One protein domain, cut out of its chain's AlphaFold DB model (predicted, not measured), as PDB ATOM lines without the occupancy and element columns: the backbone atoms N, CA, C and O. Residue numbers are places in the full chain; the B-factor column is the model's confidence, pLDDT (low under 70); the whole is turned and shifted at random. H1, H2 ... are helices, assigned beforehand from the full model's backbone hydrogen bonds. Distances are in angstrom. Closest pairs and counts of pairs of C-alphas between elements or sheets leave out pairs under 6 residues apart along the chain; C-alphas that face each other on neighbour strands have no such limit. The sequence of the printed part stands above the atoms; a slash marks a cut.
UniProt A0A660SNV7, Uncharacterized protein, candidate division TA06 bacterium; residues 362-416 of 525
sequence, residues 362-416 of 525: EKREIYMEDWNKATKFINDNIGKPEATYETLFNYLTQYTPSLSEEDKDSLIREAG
ATOM      1  N   GLU A 362      23.829 -20.287   9.944       42.19
ATOM      2  CA  GLU A 362      23.103 -19.482   8.952       42.19
ATOM      3  C   GLU A 362      24.001 -18.581   8.067       42.19
ATOM      4  O   GLU A 362      23.809 -18.487   6.858       42.19
ATOM      5  N   LYS A 363      25.049 -17.950   8.623       47.12
ATOM      6  CA  LYS A 363      26.032 -17.156   7.854       47.12
ATOM      7  C   LYS A 363      27.016 -18.050   7.091       47.12
ATOM      8  O   LYS A 363      27.502 -17.655   6.035       47.12
ATOM      9  N   ARG A 364      27.307 -19.253   7.610       50.88
ATOM     10  CA  ARG A 364      28.104 -20.265   6.897       50.88
ATOM     11  C   ARG A 364      27.325 -20.838   5.715       50.88
ATOM     12  O   ARG A 364      27.923 -21.045   4.669       50.88
ATOM     13  N   GLU A 365      26.024 -21.059   5.867       60.97
ATOM     14  CA  GLU A 365      25.153 -21.480   4.765       60.97
ATOM     15  C   GLU A 365      25.110 -20.433   3.651       60.97
ATOM     16  O   GLU A 365      25.393 -20.785   2.512       60.97
ATOM     17  N   ILE A 366      24.897 -19.152   3.977       62.50
ATOM     18  CA  ILE A 366      24.895 -18.058   2.984       62.50
ATOM     19  C   ILE A 366      26.260 -17.924   2.287       62.50
ATOM     20  O   ILE A 366      26.315 -17.821   1.065       62.50
ATOM     21  N   TYR A 367      27.368 -17.985   3.036       70.50
ATOM     22  CA  TYR A 367      28.716 -17.939   2.451       70.50
ATOM     23  C   TYR A 367      28.986 -19.126   1.521       70.50
ATOM     24  O   TYR A 367      29.517 -18.950   0.430       70.50
ATOM     25  N   MET A 368      28.620 -20.344   1.932       68.12
ATOM     26  CA  MET A 368      28.801 -21.534   1.095       68.12
ATOM     27  C   MET A 368      27.855 -21.520  -0.111       68.12
ATOM     28  O   MET A 368      28.214 -22.023  -1.172       68.12
ATOM     29  N   GLU A 369      26.665 -20.934   0.016       76.12
ATOM     30  CA  GLU A 369      25.736 -20.729  -1.092       76.12
ATOM     31  C   GLU A 369      26.319 -19.761  -2.129       76.12
ATOM     32  O   GLU A 369      26.344 -20.087  -3.316       76.12
ATOM     33  N   ASP A 370      26.856 -18.621  -1.694       78.12
ATOM     34  CA  ASP A 370      27.516 -17.652  -2.570       78.12
ATOM     35  C   ASP A 370      28.819 -18.201  -3.169       78.12
ATOM     36  O   ASP A 370      29.061 -18.018  -4.359       78.12
ATOM     37  N   TRP A 371      29.614 -18.958  -2.406       80.50
ATOM     38  CA  TRP A 371      30.804 -19.655  -2.912       80.50
ATOM     39  C   TRP A 371      30.446 -20.655  -4.018       80.50
ATOM     40  O   TRP A 371      31.080 -20.695  -5.077       80.50
ATOM     41  N   ASN A 372      29.391 -21.444  -3.805       81.12
ATOM     42  CA  ASN A 372      28.901 -22.400  -4.793       81.12
ATOM     43  C   ASN A 372      28.323 -21.693  -6.028       81.12
ATOM     44  O   ASN A 372      28.552 -22.152  -7.147       81.12
ATOM     45  N   LYS A 373      27.612 -20.568  -5.852       82.25
ATOM     46  CA  LYS A 373      27.125 -19.724  -6.956       82.25
ATOM     47  C   LYS A 373      28.280 -19.146  -7.771       82.25
ATOM     48  O   LYS A 373      28.241 -19.258  -8.994       82.25
ATOM     49  N   ALA A 374      29.302 -18.591  -7.117       78.00
ATOM     50  CA  ALA A 374      30.490 -18.040  -7.767       78.00
ATOM     51  C   ALA A 374      31.230 -19.109  -8.573       78.00
ATOM     52  O   ALA A 374      31.434 -18.956  -9.774       78.00
ATOM     53  N   THR A 375      31.543 -20.238  -7.931       79.06
ATOM     54  CA  THR A 375      32.242 -21.366  -8.562       79.06
ATOM     55  C   THR A 375      31.464 -21.897  -9.766       79.06
ATOM     56  O   THR A 375      32.037 -22.143 -10.826       79.06
ATOM     57  N   LYS A 376      30.140 -22.048  -9.634       84.19
ATOM     58  CA  LYS A 376      29.278 -22.486 -10.735       84.19
ATOM     59  C   LYS A 376      29.266 -21.474 -11.878       84.19
ATOM     60  O   LYS A 376      29.434 -21.870 -13.021       84.19
ATOM     61  N   PHE A 377      29.101 -20.186 -11.581       84.38
ATOM     62  CA  PHE A 377      29.089 -19.138 -12.598       84.38
ATOM     63  C   PHE A 377      30.411 -19.065 -13.367       84.38
ATOM     64  O   PHE A 377      30.393 -18.976 -14.592       84.38
ATOM     65  N   ILE A 378      31.548 -19.148 -12.674       82.31
ATOM     66  CA  ILE A 378      32.868 -19.160 -13.312       82.31
ATOM     67  C   ILE A 378      33.005 -20.396 -14.207       82.31
ATOM     68  O   ILE A 378      33.310 -20.256 -15.386       82.31
ATOM     69  N   ASN A 379      32.685 -21.593 -13.704       82.12
ATOM     70  CA  ASN A 379      32.759 -22.830 -14.489       82.12
ATOM     71  C   ASN A 379      31.803 -22.849 -15.695       82.12
ATOM     72  O   ASN A 379      32.143 -23.405 -16.735       82.12
ATOM     73  N   ASP A 380      30.625 -22.229 -15.585       83.75
ATOM     74  CA  ASP A 380      29.644 -22.141 -16.673       83.75
ATOM     75  C   ASP A 380      30.066 -21.137 -17.768       83.75
ATOM     76  O   ASP A 380      29.500 -21.147 -18.868       83.75
ATOM     77  N   ASN A 381      31.027 -20.251 -17.480       80.00
ATOM     78  CA  ASN A 381      31.482 -19.193 -18.387       80.00
ATOM     79  C   ASN A 381      32.957 -19.299 -18.793       80.00
ATOM     80  O   ASN A 381      33.366 -18.620 -19.732       80.00
ATOM     81  N   ILE A 382      33.737 -20.176 -18.159       77.00
ATOM     82  CA  ILE A 382      35.136 -20.417 -18.508       77.00
ATOM     83  C   ILE A 382      35.258 -20.813 -19.993       77.00
ATOM     84  O   ILE A 382      34.524 -21.663 -20.500       77.00
ATOM     85  N   GLY A 383      36.166 -20.154 -20.718       67.75
ATOM     86  CA  GLY A 383      36.379 -20.378 -22.153       67.75
ATOM     87  C   GLY A 383      35.411 -19.651 -23.095       67.75
ATOM     88  O   GLY A 383      35.540 -19.804 -24.311       67.75
ATOM     89  N   LYS A 384      34.469 -18.847 -22.582       76.75
ATOM     90  CA  LYS A 384      33.674 -17.924 -23.407       76.75
ATOM     91  C   LYS A 384      34.424 -16.600 -23.623       76.75
ATOM     92  O   LYS A 384      35.053 -16.118 -22.684       76.75
ATOM     93  N   PRO A 385      34.347 -15.985 -24.818       66.69
ATOM     94  CA  PRO A 385      35.069 -14.746 -25.120       66.69
ATOM     95  C   PRO A 385      34.636 -13.551 -24.253       66.69
ATOM     96  O   PRO A 385      35.422 -12.641 -24.029       66.69
ATOM     97  N   GLU A 386      33.413 -13.562 -23.727       70.06
ATOM     98  CA  GLU A 386      32.879 -12.545 -22.817       70.06
ATOM     99  C   GLU A 386      33.284 -12.723 -21.337       70.06
ATOM    100  O   GLU A 386      33.003 -11.852 -20.516       70.06
ATOM    101  N   ALA A 387      33.937 -13.829 -20.968       70.50
ATOM    102  CA  ALA A 387      34.301 -14.142 -19.584       70.50
ATOM    103  C   ALA A 387      35.663 -13.540 -19.186       70.50
ATOM    104  O   ALA A 387      36.572 -14.259 -18.774       70.50
ATOM    105  N   THR A 388      35.812 -12.220 -19.328       77.94
ATOM    106  CA  THR A 388      37.026 -11.504 -18.893       77.94
ATOM    107  C   THR A 388      37.108 -11.412 -17.370       77.94
ATOM    108  O   THR A 388      36.083 -11.498 -16.687       77.94
ATOM    109  N   TYR A 389      38.313 -11.186 -16.828       74.44
ATOM    110  CA  TYR A 389      38.509 -10.990 -15.387       74.44
ATOM    111  C   TYR A 389      37.568  -9.908 -14.837       74.44
ATOM    112  O   TYR A 389      36.838 -10.160 -13.885       74.44
ATOM    113  N   GLU A 390      37.505  -8.746 -15.491       74.44
ATOM    114  CA  GLU A 390      36.640  -7.632 -15.087       74.44
ATOM    115  C   GLU A 390      35.147  -7.995 -15.140       74.44
ATOM    116  O   GLU A 390      34.395  -7.700 -14.211       74.44
ATOM    117  N   THR A 391      34.706  -8.698 -16.190       78.62
ATOM    118  CA  THR A 391      33.299  -9.106 -16.332       78.62
ATOM    119  C   THR A 391      32.899 -10.110 -15.254       78.62
ATOM    120  O   THR A 391      31.827  -9.994 -14.655       78.62
ATOM    121  N   LEU A 392      33.770 -11.080 -14.969       78.44
ATOM    122  CA  LEU A 392      33.552 -12.066 -13.916       78.44
ATOM    123  C   LEU A 392      33.578 -11.405 -12.536       78.44
ATOM    124  O   LEU A 392      32.673 -11.631 -11.739       78.44
ATOM    125  N   PHE A 393      34.557 -10.543 -12.274       79.94
ATOM    126  CA  PHE A 393      34.717  -9.870 -10.989       79.94
ATOM    127  C   PHE A 393      33.526  -8.955 -10.674       79.94
ATOM    128  O   PHE A 393      32.947  -9.044  -9.589       79.94
ATOM    129  N   ASN A 394      33.067  -8.167 -11.650       78.06
ATOM    130  CA  ASN A 394      31.881  -7.320 -11.509       78.06
ATOM    131  C   ASN A 394      30.609  -8.142 -11.248       78.06
ATOM    132  O   ASN A 394      29.803  -7.782 -10.385       78.06
ATOM    133  N   TYR A 395      30.444  -9.276 -11.936       82.81
ATOM    134  CA  TYR A 395      29.318 -10.176 -11.698       82.81
ATOM    135  C   TYR A 395      29.349 -10.760 -10.278       82.81
ATOM    136  O   TYR A 395      28.346 -10.721  -9.562       82.81
ATOM    137  N   LEU A 396      30.500 -11.264  -9.828       80.62
ATOM    138  CA  LEU A 396      30.643 -11.805  -8.475       80.62
ATOM    139  C   LEU A 396      30.399 -10.731  -7.411       80.62
ATOM    140  O   LEU A 396      29.756 -10.996  -6.393       80.62
ATOM    141  N   THR A 397      30.824  -9.497  -7.655       77.69
ATOM    142  CA  THR A 397      30.556  -8.377  -6.749       77.69
ATOM    143  C   THR A 397      29.076  -8.039  -6.637       77.69
ATOM    144  O   THR A 397      28.609  -7.737  -5.539       77.69
ATOM    145  N   GLN A 398      28.309  -8.178  -7.716       80.06
ATOM    146  CA  GLN A 398      26.868  -7.944  -7.693       80.06
ATOM    147  C   GLN A 398      26.068  -9.099  -7.066       80.06
ATOM    148  O   GLN A 398      25.070  -8.849  -6.386       80.06
ATOM    149  N   TYR A 399      26.471 -10.352  -7.298       77.44
ATOM    150  CA  TYR A 399      25.633 -11.527  -7.011       77.44
ATOM    151  C   TYR A 399      26.148 -12.445  -5.898       77.44
ATOM    152  O   TYR A 399      25.430 -13.365  -5.505       77.44
ATOM    153  N   THR A 400      27.346 -12.195  -5.367       82.25
ATOM    154  CA  THR A 400      27.927 -12.950  -4.243       82.25
ATOM    155  C   THR A 400      28.456 -12.004  -3.155       82.25
ATOM    156  O   THR A 400      29.656 -11.963  -2.879       82.25
ATOM    157  N   PRO A 401      27.578 -11.183  -2.544       74.56
ATOM    158  CA  PRO A 401      27.978 -10.106  -1.636       74.56
ATOM    159  C   PRO A 401      28.591 -10.603  -0.321       74.56
ATOM    160  O   PRO A 401      29.190  -9.810   0.403       74.56
ATOM    161  N   SER A 402      28.436 -11.890   0.019       71.19
ATOM    162  CA  SER A 402      29.096 -12.468   1.194       71.19
ATOM    163  C   SER A 402      30.557 -12.872   0.950       71.19
ATOM    164  O   SER A 402      31.277 -13.106   1.924       71.19
ATOM    165  N   LEU A 403      31.011 -12.923  -0.310       66.75
ATOM    166  CA  LEU A 403      32.410 -13.176  -0.655       66.75
ATOM    167  C   LEU A 403      33.231 -11.888  -0.558       66.75
ATOM    168  O   LEU A 403      32.793 -10.817  -0.983       66.75
ATOM    169  N   SER A 404      34.443 -11.999  -0.015       71.19
ATOM    170  CA  SER A 404      35.408 -10.896  -0.021       71.19
ATOM    171  C   SER A 404      35.955 -10.646  -1.431       71.19
ATOM    172  O   SER A 404      35.941 -11.545  -2.269       71.19
ATOM    173  N   GLU A 405      36.467  -9.443  -1.693       60.38
ATOM    174  CA  GLU A 405      37.157  -9.125  -2.956       60.38
ATOM    175  C   GLU A 405      38.315 -10.106  -3.229       60.38
ATOM    176  O   GLU A 405      38.490 -10.558  -4.356       60.38
ATOM    177  N   GLU A 406      39.040 -10.516  -2.181       58.22
ATOM    178  CA  GLU A 406      40.124 -11.506  -2.257       58.22
ATOM    179  C   GLU A 406      39.628 -12.921  -2.597       58.22
ATOM    180  O   GLU A 406      40.272 -13.629  -3.370       58.22
ATOM    181  N   ASP A 407      38.487 -13.351  -2.038       67.00
ATOM    182  CA  ASP A 407      37.888 -14.652  -2.368       67.00
ATOM    183  C   ASP A 407      37.421 -14.671  -3.838       67.00
ATOM    184  O   ASP A 407      37.592 -15.676  -4.526       67.00
ATOM    185  N   LYS A 408      36.871 -13.555  -4.340       75.88
ATOM    186  CA  LYS A 408      36.457 -13.406  -5.747       75.88
ATOM    187  C   LYS A 408      37.658 -13.431  -6.696       75.88
ATOM    188  O   LYS A 408      37.629 -14.172  -7.675       75.88
ATOM    189  N   ASP A 409      38.711 -12.669  -6.389       62.41
ATOM    190  CA  ASP A 409      39.977 -12.664  -7.141       62.41
ATOM    191  C   ASP A 409      40.597 -14.069  -7.175       62.41
ATOM    192  O   ASP A 409      40.934 -14.577  -8.245       62.41
ATOM    193  N   SER A 410      40.649 -14.747  -6.023       63.59
ATOM    194  CA  SER A 410      41.179 -16.111  -5.920       63.59
ATOM    195  C   SER A 410      40.393 -17.096  -6.788       63.59
ATOM    196  O   SER A 410      40.999 -17.854  -7.540       63.59
ATOM    197  N   LEU A 411      39.056 -17.057  -6.749       73.75
ATOM    198  CA  LEU A 411      38.199 -17.943  -7.545       73.75
ATOM    199  C   LEU A 411      38.373 -17.742  -9.059       73.75
ATOM    200  O   LEU A 411      38.369 -18.715  -9.814       73.75
ATOM    201  N   ILE A 412      38.535 -16.498  -9.518       71.56
ATOM    202  CA  ILE A 412      38.738 -16.194 -10.944       71.56
ATOM    203  C   ILE A 412      40.142 -16.638 -11.391       71.56
ATOM    204  O   ILE A 412      40.284 -17.266 -12.442       71.56
ATOM    205  N   ARG A 413      41.170 -16.413 -10.560       66.94
ATOM    206  CA  ARG A 413      42.545 -16.865 -10.834       66.94
ATOM    207  C   ARG A 413      42.695 -18.383 -10.810       66.94
ATOM    208  O   ARG A 413      43.415 -18.928 -11.642       66.94
ATOM    209  N   GLU A 414      42.015 -19.077  -9.897       72.44
ATOM    210  CA  GLU A 414      41.975 -20.547  -9.853       72.44
ATOM    211  C   GLU A 414      41.356 -21.142 -11.127       72.44
ATOM    212  O   GLU A 414      41.762 -22.218 -11.568       72.44
ATOM    213  N   ALA A 415      40.441 -20.414 -11.771       70.00
ATOM    214  CA  ALA A 415      39.901 -20.747 -13.087       70.00
ATOM    215  C   ALA A 415      40.846 -20.397 -14.255       70.00
ATOM    216  O   ALA A 415      40.465 -20.513 -15.418       70.00
ATOM    217  N   GLY A 416      42.085 -19.984 -13.976       67.69
ATOM    218  CA  GLY A 416      43.088 -19.660 -14.991       67.69
ATOM    219  C   GLY A 416      42.834 -18.340 -15.720       67.69
ATOM    220  O   GLY A 416      43.448 -18.101 -16.756       67.69
TER     221      GLY A 416
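This is residues 362 to 416 of the 525 residues of an uncharacterized protein of candidate division TA06 bacterium (UniProt A0A660SNV7). One long helix, H1, runs along the length of a small rod, and two shorter helices, H2 and H3, sit close together beside its later part. After H1 the chain turns through a loop, H2 folds back alongside it, and H3 then crosses H2 at a slant, the three centres making a triangle. The printed part has 55 residues with three named helices, in the order H1, H2, H3, and no named strand; the class is all helix. It is compact, with a radius of gyration of the C-alphas of 10.6 A, and spans 36 by 18 by 18 A.

H1, residues 362 to 381, and H2, residues 389 to 399, form a helical hairpin. They only just touch, with 3 pairs of C-alphas within 8 A, through residues 370 to 378 of H1 alone; the closest C-alphas, of Ala 374 and Leu 396, are 6.3 A apart. Their tilt is shallow at 34.7 degrees, only just short of steep, and they run opposite ways. H3, residues 405 to 414, touches H1 at residues 374 to 378 alone, with the closest C-alphas, of Thr 375 and Leu 411, 6.9 A apart, at a steep tilt of 40 degrees, the same way. H2 and H3 touch, with the closest C-alphas, of Phe 393 and Lys 408, 6.6 A apart, at a steep tilt of 49 degrees, opposite ways. The helix packing is mostly crossed, only just, with 1 of 3 touching pairs at a shallow tilt. In H1, H2 and H3 every O i to N i+4 pair is within hydrogen-bond range.

H1 begins at C-alpha 362, (23.103, -19.482, 8.952), and measures 28.6 A from first to last C-alpha. H2 measures 15.4 A and begins at C-alpha 389, (38.509, -10.990, -15.387). H3 measures 14.2 A and ends at C-alpha 414, (41.975, -20.547, -9.853).

The C-alphas farthest apart, of Glu 362 and Pro 385, are 36.4 A apart. The printed part has no cut; the link from H1 to H2 is short and that from H2 to H3 tight. The mean pLDDT of the printed part is 72.7, and 16 residues are under 70, among them residues 362 to 366 and 405 to 407.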